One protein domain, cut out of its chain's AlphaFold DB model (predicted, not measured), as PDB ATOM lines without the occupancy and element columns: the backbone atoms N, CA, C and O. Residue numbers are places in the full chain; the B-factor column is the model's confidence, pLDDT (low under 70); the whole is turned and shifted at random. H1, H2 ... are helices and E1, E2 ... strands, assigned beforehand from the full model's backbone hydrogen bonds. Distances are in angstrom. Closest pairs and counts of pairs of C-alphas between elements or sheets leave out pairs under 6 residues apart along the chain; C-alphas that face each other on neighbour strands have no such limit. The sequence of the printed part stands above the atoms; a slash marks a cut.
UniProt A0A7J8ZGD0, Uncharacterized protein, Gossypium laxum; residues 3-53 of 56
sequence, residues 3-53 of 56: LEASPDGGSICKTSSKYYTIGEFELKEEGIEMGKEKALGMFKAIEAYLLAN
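Overview. This is residues 3 to 53 of the 56 residues of an uncharacterized protein of Gossypium laxum (UniProt A0A7J8ZGD0). A small two-strand hairpin, E1 and E2, and one long helix, H1, make the two arms of a narrow U: from the hairpin a long link without a named element, residues 15 to 28, runs out, turns at the far end and leads into H1, which runs back. Residues 20 to 26 stick out at the turn, and residues 44 to 53, of which 44 to 52 belong to H1, stand free at the other end. The printed part has 51 residues, with two named strands and then one named helix; the sheet, in the order E1 - E2, is antiparallel, and the class is mixed, helices and strands. It is a rod of 46 by 21 by 14 A, only just extended, close to loose, with a radius of gyration of the C-alphas of 15.2 A.

Along the chain. E1, residues 3 to 5, begins with C-alpha 3 at (58.119, -37.163, 31.490) and is 6.9 A long. E2, residues 11 to 14, is 9.7 A long. H1, residues 29 to 52, is 34.5 A long, from C-alpha 29 at (40.432, -19.753, 28.413) to C-alpha 52 at (48.160, -52.769, 22.158).

Arrangement. E1 and E2 are antiparallel neighbours, a hairpin, at 147 degrees between their directions. The C-alphas of Ala 5 and Ser 11 face each other at 4.5 A. N 12 and O 4 are within hydrogen-bond range at 2.8 A, and N 4 and O 12 at 3.0 A. E1 and H1 are apart. In H1 every O i to N i+4 pair is within hydrogen-bond range.

Size, cuts and confidence. The two C-alphas farthest apart are those of Glu 24 and Asn 53, at 47.4 A. The link from E1 to E2 is tight, with 5 residues, and that from E2 to H1 is long, with 14. The printed part has no cut. Its mean pLDDT is 93.7, and no printed residue is under 70.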
ATOM      1  N   LEU A   3      58.617 -35.872  31.021       94.12
ATOM      2  CA  LEU A   3      58.119 -37.163  31.490       94.12
ATOM      3  C   LEU A   3      58.938 -37.592  32.704       94.12
ATOM      4  O   LEU A   3      60.162 -37.458  32.710       94.12
ATOM      5  N   GLU A   4      58.257 -38.066  33.736       96.44
ATOM      6  CA  GLU A   4      58.858 -38.567  34.971       96.44
ATOM      7  C   GLU A   4      58.211 -39.915  35.302       96.44
ATOM      8  O   GLU A   4      57.010 -40.075  35.097       96.44
ATOM      9  N   ALA A   5      58.985 -40.882  35.798       96.88
ATOM     10  CA  ALA A   5      58.434 -42.171  36.211       96.88
ATOM     11  C   ALA A   5      57.474 -41.989  37.398       96.88
ATOM     12  O   ALA A   5      57.774 -41.224  38.321       96.88
ATOM     13  N   SER A   6      56.340 -42.689  37.386       96.62
ATOM     14  CA  SER A   6      55.435 -42.740  38.537       96.62
ATOM     15  C   SER A   6      55.694 -43.978  39.405       96.62
ATOM     16  O   SER A   6      56.211 -44.985  38.915       96.62
ATOM     17  N   PRO A   7      55.338 -43.940  40.704       95.81
ATOM     18  CA  PRO A   7      55.558 -45.064  41.621       95.81
ATOM     19  C   PRO A   7      54.811 -46.357  41.256       95.81
ATOM     20  O   PRO A   7      55.184 -47.425  41.727       95.81
ATOM     21  N   ASP A   8      53.759 -46.266  40.444       95.50
ATOM     22  CA  ASP A   8      52.924 -47.380  39.978       95.50
ATOM     23  C   ASP A   8      53.429 -48.017  38.668       95.50
ATOM     24  O   ASP A   8      52.750 -48.861  38.091       95.50
ATOM     25  N   GLY A   9      54.624 -47.635  38.200       93.25
ATOM     26  CA  GLY A   9      55.223 -48.166  36.971       93.25
ATOM     27  C   GLY A   9      54.770 -47.460  35.691       93.25
ATOM     28  O   GLY A   9      55.175 -47.866  34.604       93.25
ATOM     29  N   GLY A  10      53.962 -46.403  35.805       93.88
ATOM     30  CA  GLY A  10      53.572 -45.538  34.693       93.88
ATOM     31  C   GLY A  10      54.502 -44.335  34.484       93.88
ATOM     32  O   GLY A  10      55.687 -44.327  34.836       93.88
ATOM     33  N   SER A  11      53.954 -43.273  33.893       94.75
ATOM     34  CA  SER A  11      54.647 -41.998  33.698       94.75
ATOM     35  C   SER A  11      53.735 -40.809  33.990       94.75
ATOM     36  O   SER A  11      52.562 -40.794  33.629       94.75
ATOM     37  N   ILE A  12      54.301 -39.759  34.582       94.75
ATOM     38  CA  ILE A  12      53.663 -38.453  34.754       94.75
ATOM     39  C   ILE A  12      54.175 -37.525  33.655       94.75
ATOM     40  O   ILE A  12      55.362 -37.197  33.594       94.75
ATOM     41  N   CYS A  13      53.262 -37.060  32.803       93.69
ATOM     42  CA  CYS A  13      53.553 -36.101  31.744       93.69
ATOM     43  C   CYS A  13      53.225 -34.670  32.193       93.69
ATOM     44  O   CYS A  13      52.063 -34.303  32.365       93.69
ATOM     45  N   LYS A  14      54.257 -33.841  32.369       93.56
ATOM     46  CA  LYS A  14      54.135 -32.411  32.684       93.56
ATOM     47  C   LYS A  14      54.287 -31.586  31.410       93.56
ATOM     48  O   LYS A  14      55.364 -31.534  30.806       93.56
ATOM     49  N   THR A  15      53.227 -30.885  31.033       91.31
ATOM     50  CA  THR A  15      53.213 -29.998  29.863       91.31
ATOM     51  C   THR A  15      53.027 -28.558  30.312       91.31
ATOM     52  O   THR A  15      52.184 -28.269  31.154       91.31
ATOM     53  N   SER A  16      53.827 -27.651  29.755       91.38
ATOM     54  CA  SER A  16      53.650 -26.211  29.909       91.38
ATOM     55  C   SER A  16      53.505 -25.583  28.531       91.38
ATOM     56  O   SER A  16      54.268 -25.897  27.615       91.38
ATOM     57  N   SER A  17      52.524 -24.697  28.397       89.62
ATOM     58  CA  SER A  17      52.272 -23.943  27.172       89.62
ATOM     59  C   SER A  17      52.587 -22.478  27.430       89.62
ATOM     60  O   SER A  17      52.110 -21.899  28.404       89.62
ATOM     61  N   LYS A  18      53.415 -21.887  26.569       91.00
ATOM     62  CA  LYS A  18      53.709 -20.453  26.574       91.00
ATOM     63  C   LYS A  18      53.081 -19.847  25.331       91.00
ATOM     64  O   LYS A  18      53.356 -20.311  24.227       91.00
ATOM     65  N   TYR A  19      52.261 -18.826  25.523       90.31
ATOM     66  CA  TYR A  19      51.583 -18.131  24.441       90.31
ATOM     67  C   TYR A  19      52.186 -16.736  24.297       90.31
ATOM     68  O   TYR A  19      52.251 -15.985  25.267       90.31
ATOM     69  N   TYR A  20      52.647 -16.415  23.092       92.12
ATOM     70  CA  TYR A  20      53.225 -15.120  22.750       92.12
ATOM     71  C   TYR A  20      52.279 -14.433  21.776       92.12
ATOM     72  O   TYR A  20      52.083 -14.909  20.658       92.12
ATOM     73  N   THR A  21      51.643 -13.362  22.229       92.50
ATOM     74  CA  THR A  21      50.608 -12.653  21.481       92.50
ATOM     75  C   THR A  21      51.196 -11.416  20.799       92.50
ATOM     76  O   THR A  21      52.231 -10.897  21.218       92.50
ATOM     77  N   ILE A  22      50.569 -10.963  19.711       94.56
ATOM     78  CA  ILE A  22      50.963  -9.741  18.996       94.56
ATOM     79  C   ILE A  22      49.859  -8.704  19.197       94.56
ATOM     80  O   ILE A  22      48.695  -8.992  18.925       94.56
ATOM     81  N   GLY A  23      50.232  -7.497  19.631       92.00
ATOM     82  CA  GLY A  23      49.287  -6.413  19.910       92.00
ATOM     83  C   GLY A  23      48.393  -6.694  21.121       92.00
ATOM     84  O   GLY A  23      48.728  -7.504  21.986       92.00
ATOM     85  N   GLU A  24      47.244  -6.022  21.181       88.12
ATOM     86  CA  GLU A  24      46.224  -6.251  22.210       88.12
ATOM     87  C   GLU A  24      45.383  -7.480  21.850       88.12
ATOM     88  O   GLU A  24      44.264  -7.386  21.352       88.12
ATOM     89  N   PHE A  25      45.963  -8.661  22.059       88.94
ATOM     90  CA  PHE A  25      45.259  -9.927  21.908       88.94
ATOM     91  C   PHE A  25      45.096 -10.599  23.267       88.94
ATOM     92  O   PHE A  25      46.075 -10.931  23.941       88.94
ATOM     93  N   GLU A  26      43.842 -10.827  23.638       89.06
ATOM     94  CA  GLU A  26      43.464 -11.536  24.851       89.06
ATOM     95  C   GLU A  26      43.359 -13.041  24.582       89.06
ATOM     96  O   GLU A  26      42.619 -13.502  23.708       89.06
ATOM     97  N   LEU A  27      44.106 -13.824  25.357       88.56
ATOM     98  CA  LEU A  27      43.993 -15.277  25.353       88.56
ATOM     99  C   LEU A  27      42.735 -15.700  26.102       88.56
ATOM    100  O   LEU A  27      42.655 -15.576  27.321       88.56
ATOM    101  N   LYS A  28      41.780 -16.260  25.365       92.50
ATOM    102  CA  LYS A  28      40.570 -16.838  25.946       92.50
ATOM    103  C   LYS A  28      40.850 -18.221  26.519       92.50
ATOM    104  O   LYS A  28      41.471 -19.057  25.860       92.50
ATOM    105  N   GLU A  29      40.318 -18.473  27.709       91.12
ATOM    106  CA  GLU A  29      40.432 -19.753  28.413       91.12
ATOM    107  C   GLU A  29      39.928 -20.931  27.563       91.12
ATOM    108  O   GLU A  29      40.601 -21.954  27.474       91.12
ATOM    109  N   GLU A  30      38.827 -20.747  26.829       92.69
ATOM    110  CA  GLU A  30      38.263 -21.753  25.915       92.69
ATOM    111  C   GLU A  30      39.277 -22.242  24.868       92.69
ATOM    112  O   GLU A  30      39.371 -23.435  24.582       92.69
ATOM    113  N   GLY A  31      40.078 -21.331  24.306       89.00
ATOM    114  CA  GLY A  31      41.107 -21.679  23.326       89.00
ATOM    115  C   GLY A  31      42.264 -22.461  23.946       89.00
ATOM    116  O   GLY A  31      42.801 -23.380  23.323       89.00
ATOM    117  N   ILE A  32      42.628 -22.120  25.185       91.81
ATOM    118  CA  ILE A  32      43.664 -22.820  25.949       91.81
ATOM    119  C   ILE A  32      43.193 -24.238  26.292       91.81
ATOM    120  O   ILE A  32      43.956 -25.191  26.107       91.81
ATOM    121  N   GLU A  33      41.943 -24.390  26.736       92.75
ATOM    122  CA  GLU A  33      41.375 -25.689  27.098       92.75
ATOM    123  C   GLU A  33      41.222 -26.591  25.869       92.75
ATOM    124  O   GLU A  33      41.691 -27.726  25.900       92.75
ATOM    125  N   MET A  34      40.729 -26.075  24.734       93.00
ATOM    126  CA  MET A  34      40.709 -26.839  23.475       93.00
ATOM    127  C   MET A  34      42.109 -27.315  23.061       93.00
ATOM    128  O   MET A  34      42.290 -28.446  22.601       93.00
ATOM    129  N   GLY A  35      43.128 -26.463  23.223       91.81
ATOM    130  CA  GLY A  35      44.518 -26.832  22.954       91.81
ATOM    131  C   GLY A  35      45.007 -27.964  23.863       91.81
ATOM    132  O   GLY A  35      45.653 -28.907  23.394       91.81
ATOM    133  N   LYS A  36      44.662 -27.901  25.152       92.56
ATOM    134  CA  LYS A  36      44.972 -28.932  26.149       92.56
ATOM    135  C   LYS A  36      44.259 -30.251  25.849       92.56
ATOM    136  O   LYS A  36      44.913 -31.294  25.864       92.56
ATOM    137  N   GLU A  37      42.968 -30.223  25.526       95.31
ATOM    138  CA  GLU A  37      42.193 -31.417  25.171       95.31
ATOM    139  C   GLU A  37      42.743 -32.098  23.918       95.31
ATOM    140  O   GLU A  37      42.922 -33.317  23.895       95.31
ATOM    141  N   LYS A  38      43.101 -31.313  22.896       94.94
ATOM    142  CA  LYS A  38      43.719 -31.838  21.675       94.94
ATOM    143  C   LYS A  38      45.042 -32.549  21.972       94.94
ATOM    144  O   LYS A  38      45.272 -33.647  21.466       94.94
ATOM    145  N   ALA A  39      45.902 -31.947  22.798       93.56
ATOM    146  CA  ALA A  39      47.164 -32.564  23.203       93.56
ATOM    147  C   ALA A  39      46.934 -33.856  24.004       93.56
ATOM    148  O   ALA A  39      47.588 -34.866  23.744       93.56
ATOM    149  N   LEU A  40      45.969 -33.852  24.930       94.12
ATOM    150  CA  LEU A  40      45.594 -35.036  25.703       94.12
ATOM    151  C   LEU A  40      45.072 -36.164  24.801       94.12
ATOM    152  O   LEU A  40      45.434 -37.321  25.001       94.12
ATOM    153  N   GLY A  41      44.260 -35.834  23.794       96.31
ATOM    154  CA  GLY A  41      43.746 -36.798  22.822       96.31
ATOM    155  C   GLY A  41      44.861 -37.505  22.050       96.31
ATOM    156  O   GLY A  41      44.844 -38.728  21.932       96.31
ATOM    157  N   MET A  42      45.872 -36.758  21.592       95.50
ATOM    158  CA  MET A  42      47.044 -37.349  20.934       95.50
ATOM    159  C   MET A  42      47.835 -38.259  21.877       95.50
ATOM    160  O   MET A  42      48.213 -39.360  21.483       95.50
ATOM    161  N   PHE A  43      48.052 -37.832  23.127       94.44
ATOM    162  CA  PHE A  43      48.747 -38.647  24.127       94.44
ATOM    163  C   PHE A  43      48.025 -39.972  24.388       94.44
ATOM    164  O   PHE A  43      48.663 -41.020  24.357       94.44
ATOM    165  N   LYS A  44      46.698 -39.941  24.561       95.38
ATOM    166  CA  LYS A  44      45.888 -41.152  24.762       95.38
ATOM    167  C   LYS A  44      45.920 -42.092  23.559       95.38
ATOM    168  O   LYS A  44      45.924 -43.304  23.739       95.38
ATOM    169  N   ALA A  45      45.947 -41.558  22.337       97.81
ATOM    170  CA  ALA A  45      46.049 -42.382  21.134       97.81
ATOM    171  C   ALA A  45      47.387 -43.135  21.069       97.81
ATOM    172  O   ALA A  45      47.409 -44.321  20.747       97.81
ATOM    173  N   ILE A  46      48.490 -42.461  21.417       95.44
ATOM    174  CA  ILE A  46      49.821 -43.081  21.492       95.44
ATOM    175  C   ILE A  46      49.860 -44.127  22.608       95.44
ATOM    176  O   ILE A  46      50.306 -45.245  22.374       95.44
ATOM    177  N   GLU A  47      49.362 -43.790  23.800       95.12
ATOM    178  CA  GLU A  47      49.287 -44.716  24.934       95.12
ATOM    179  C   GLU A  47      48.499 -45.981  24.573       95.12
ATOM    180  O   GLU A  47      48.993 -47.088  24.765       95.12
ATOM    181  N   ALA A  48      47.319 -45.832  23.964       97.94
ATOM    182  CA  ALA A  48      46.510 -46.961  23.513       97.94
ATOM    183  C   ALA A  48      47.233 -47.822  22.466       97.94
ATOM    184  O   ALA A  48      47.150 -49.049  22.518       97.94
ATOM    185  N   TYR A  49      47.959 -47.199  21.533       98.12
ATOM    186  CA  TYR A  49      48.741 -47.930  20.540       98.12
ATOM    187  C   TYR A  49      49.874 -48.735  21.185       98.12
ATOM    188  O   TYR A  49      50.010 -49.917  20.883       98.12
ATOM    189  N   LEU A  50      50.656 -48.137  22.089       96.38
ATOM    190  CA  LEU A  50      51.764 -48.822  22.767       96.38
ATOM    191  C   LEU A  50      51.266 -49.943  23.689       96.38
ATOM    192  O   LEU A  50      51.856 -51.016  23.726       96.38
ATOM    193  N   LEU A  51      50.137 -49.742  24.375       95.56
ATOM    194  CA  LEU A  51      49.498 -50.794  25.173       95.56
ATOM    195  C   LEU A  51      49.045 -51.983  24.314       95.56
ATOM    196  O   LEU A  51      49.130 -53.126  24.756       95.56
ATOM    197  N   ALA A  52      48.564 -51.724  23.096       98.06
ATOM    198  CA  ALA A  52      48.160 -52.769  22.158       98.06
ATOM    199  C   ALA A  52      49.347 -53.442  21.446       98.06
ATOM    200  O   ALA A  52      49.188 -54.543  20.922       98.06
ATOM    201  N   ASN A  53      50.520 -52.800  21.424       97.69
ATOM    202  CA  ASN A  53      51.716 -53.270  20.725       97.69
ATOM    203  C   ASN A  53      52.943 -53.187  21.658       97.69
ATOM    204  O   ASN A  53      53.744 -52.264  21.520       97.69
TER     205      ASN A  53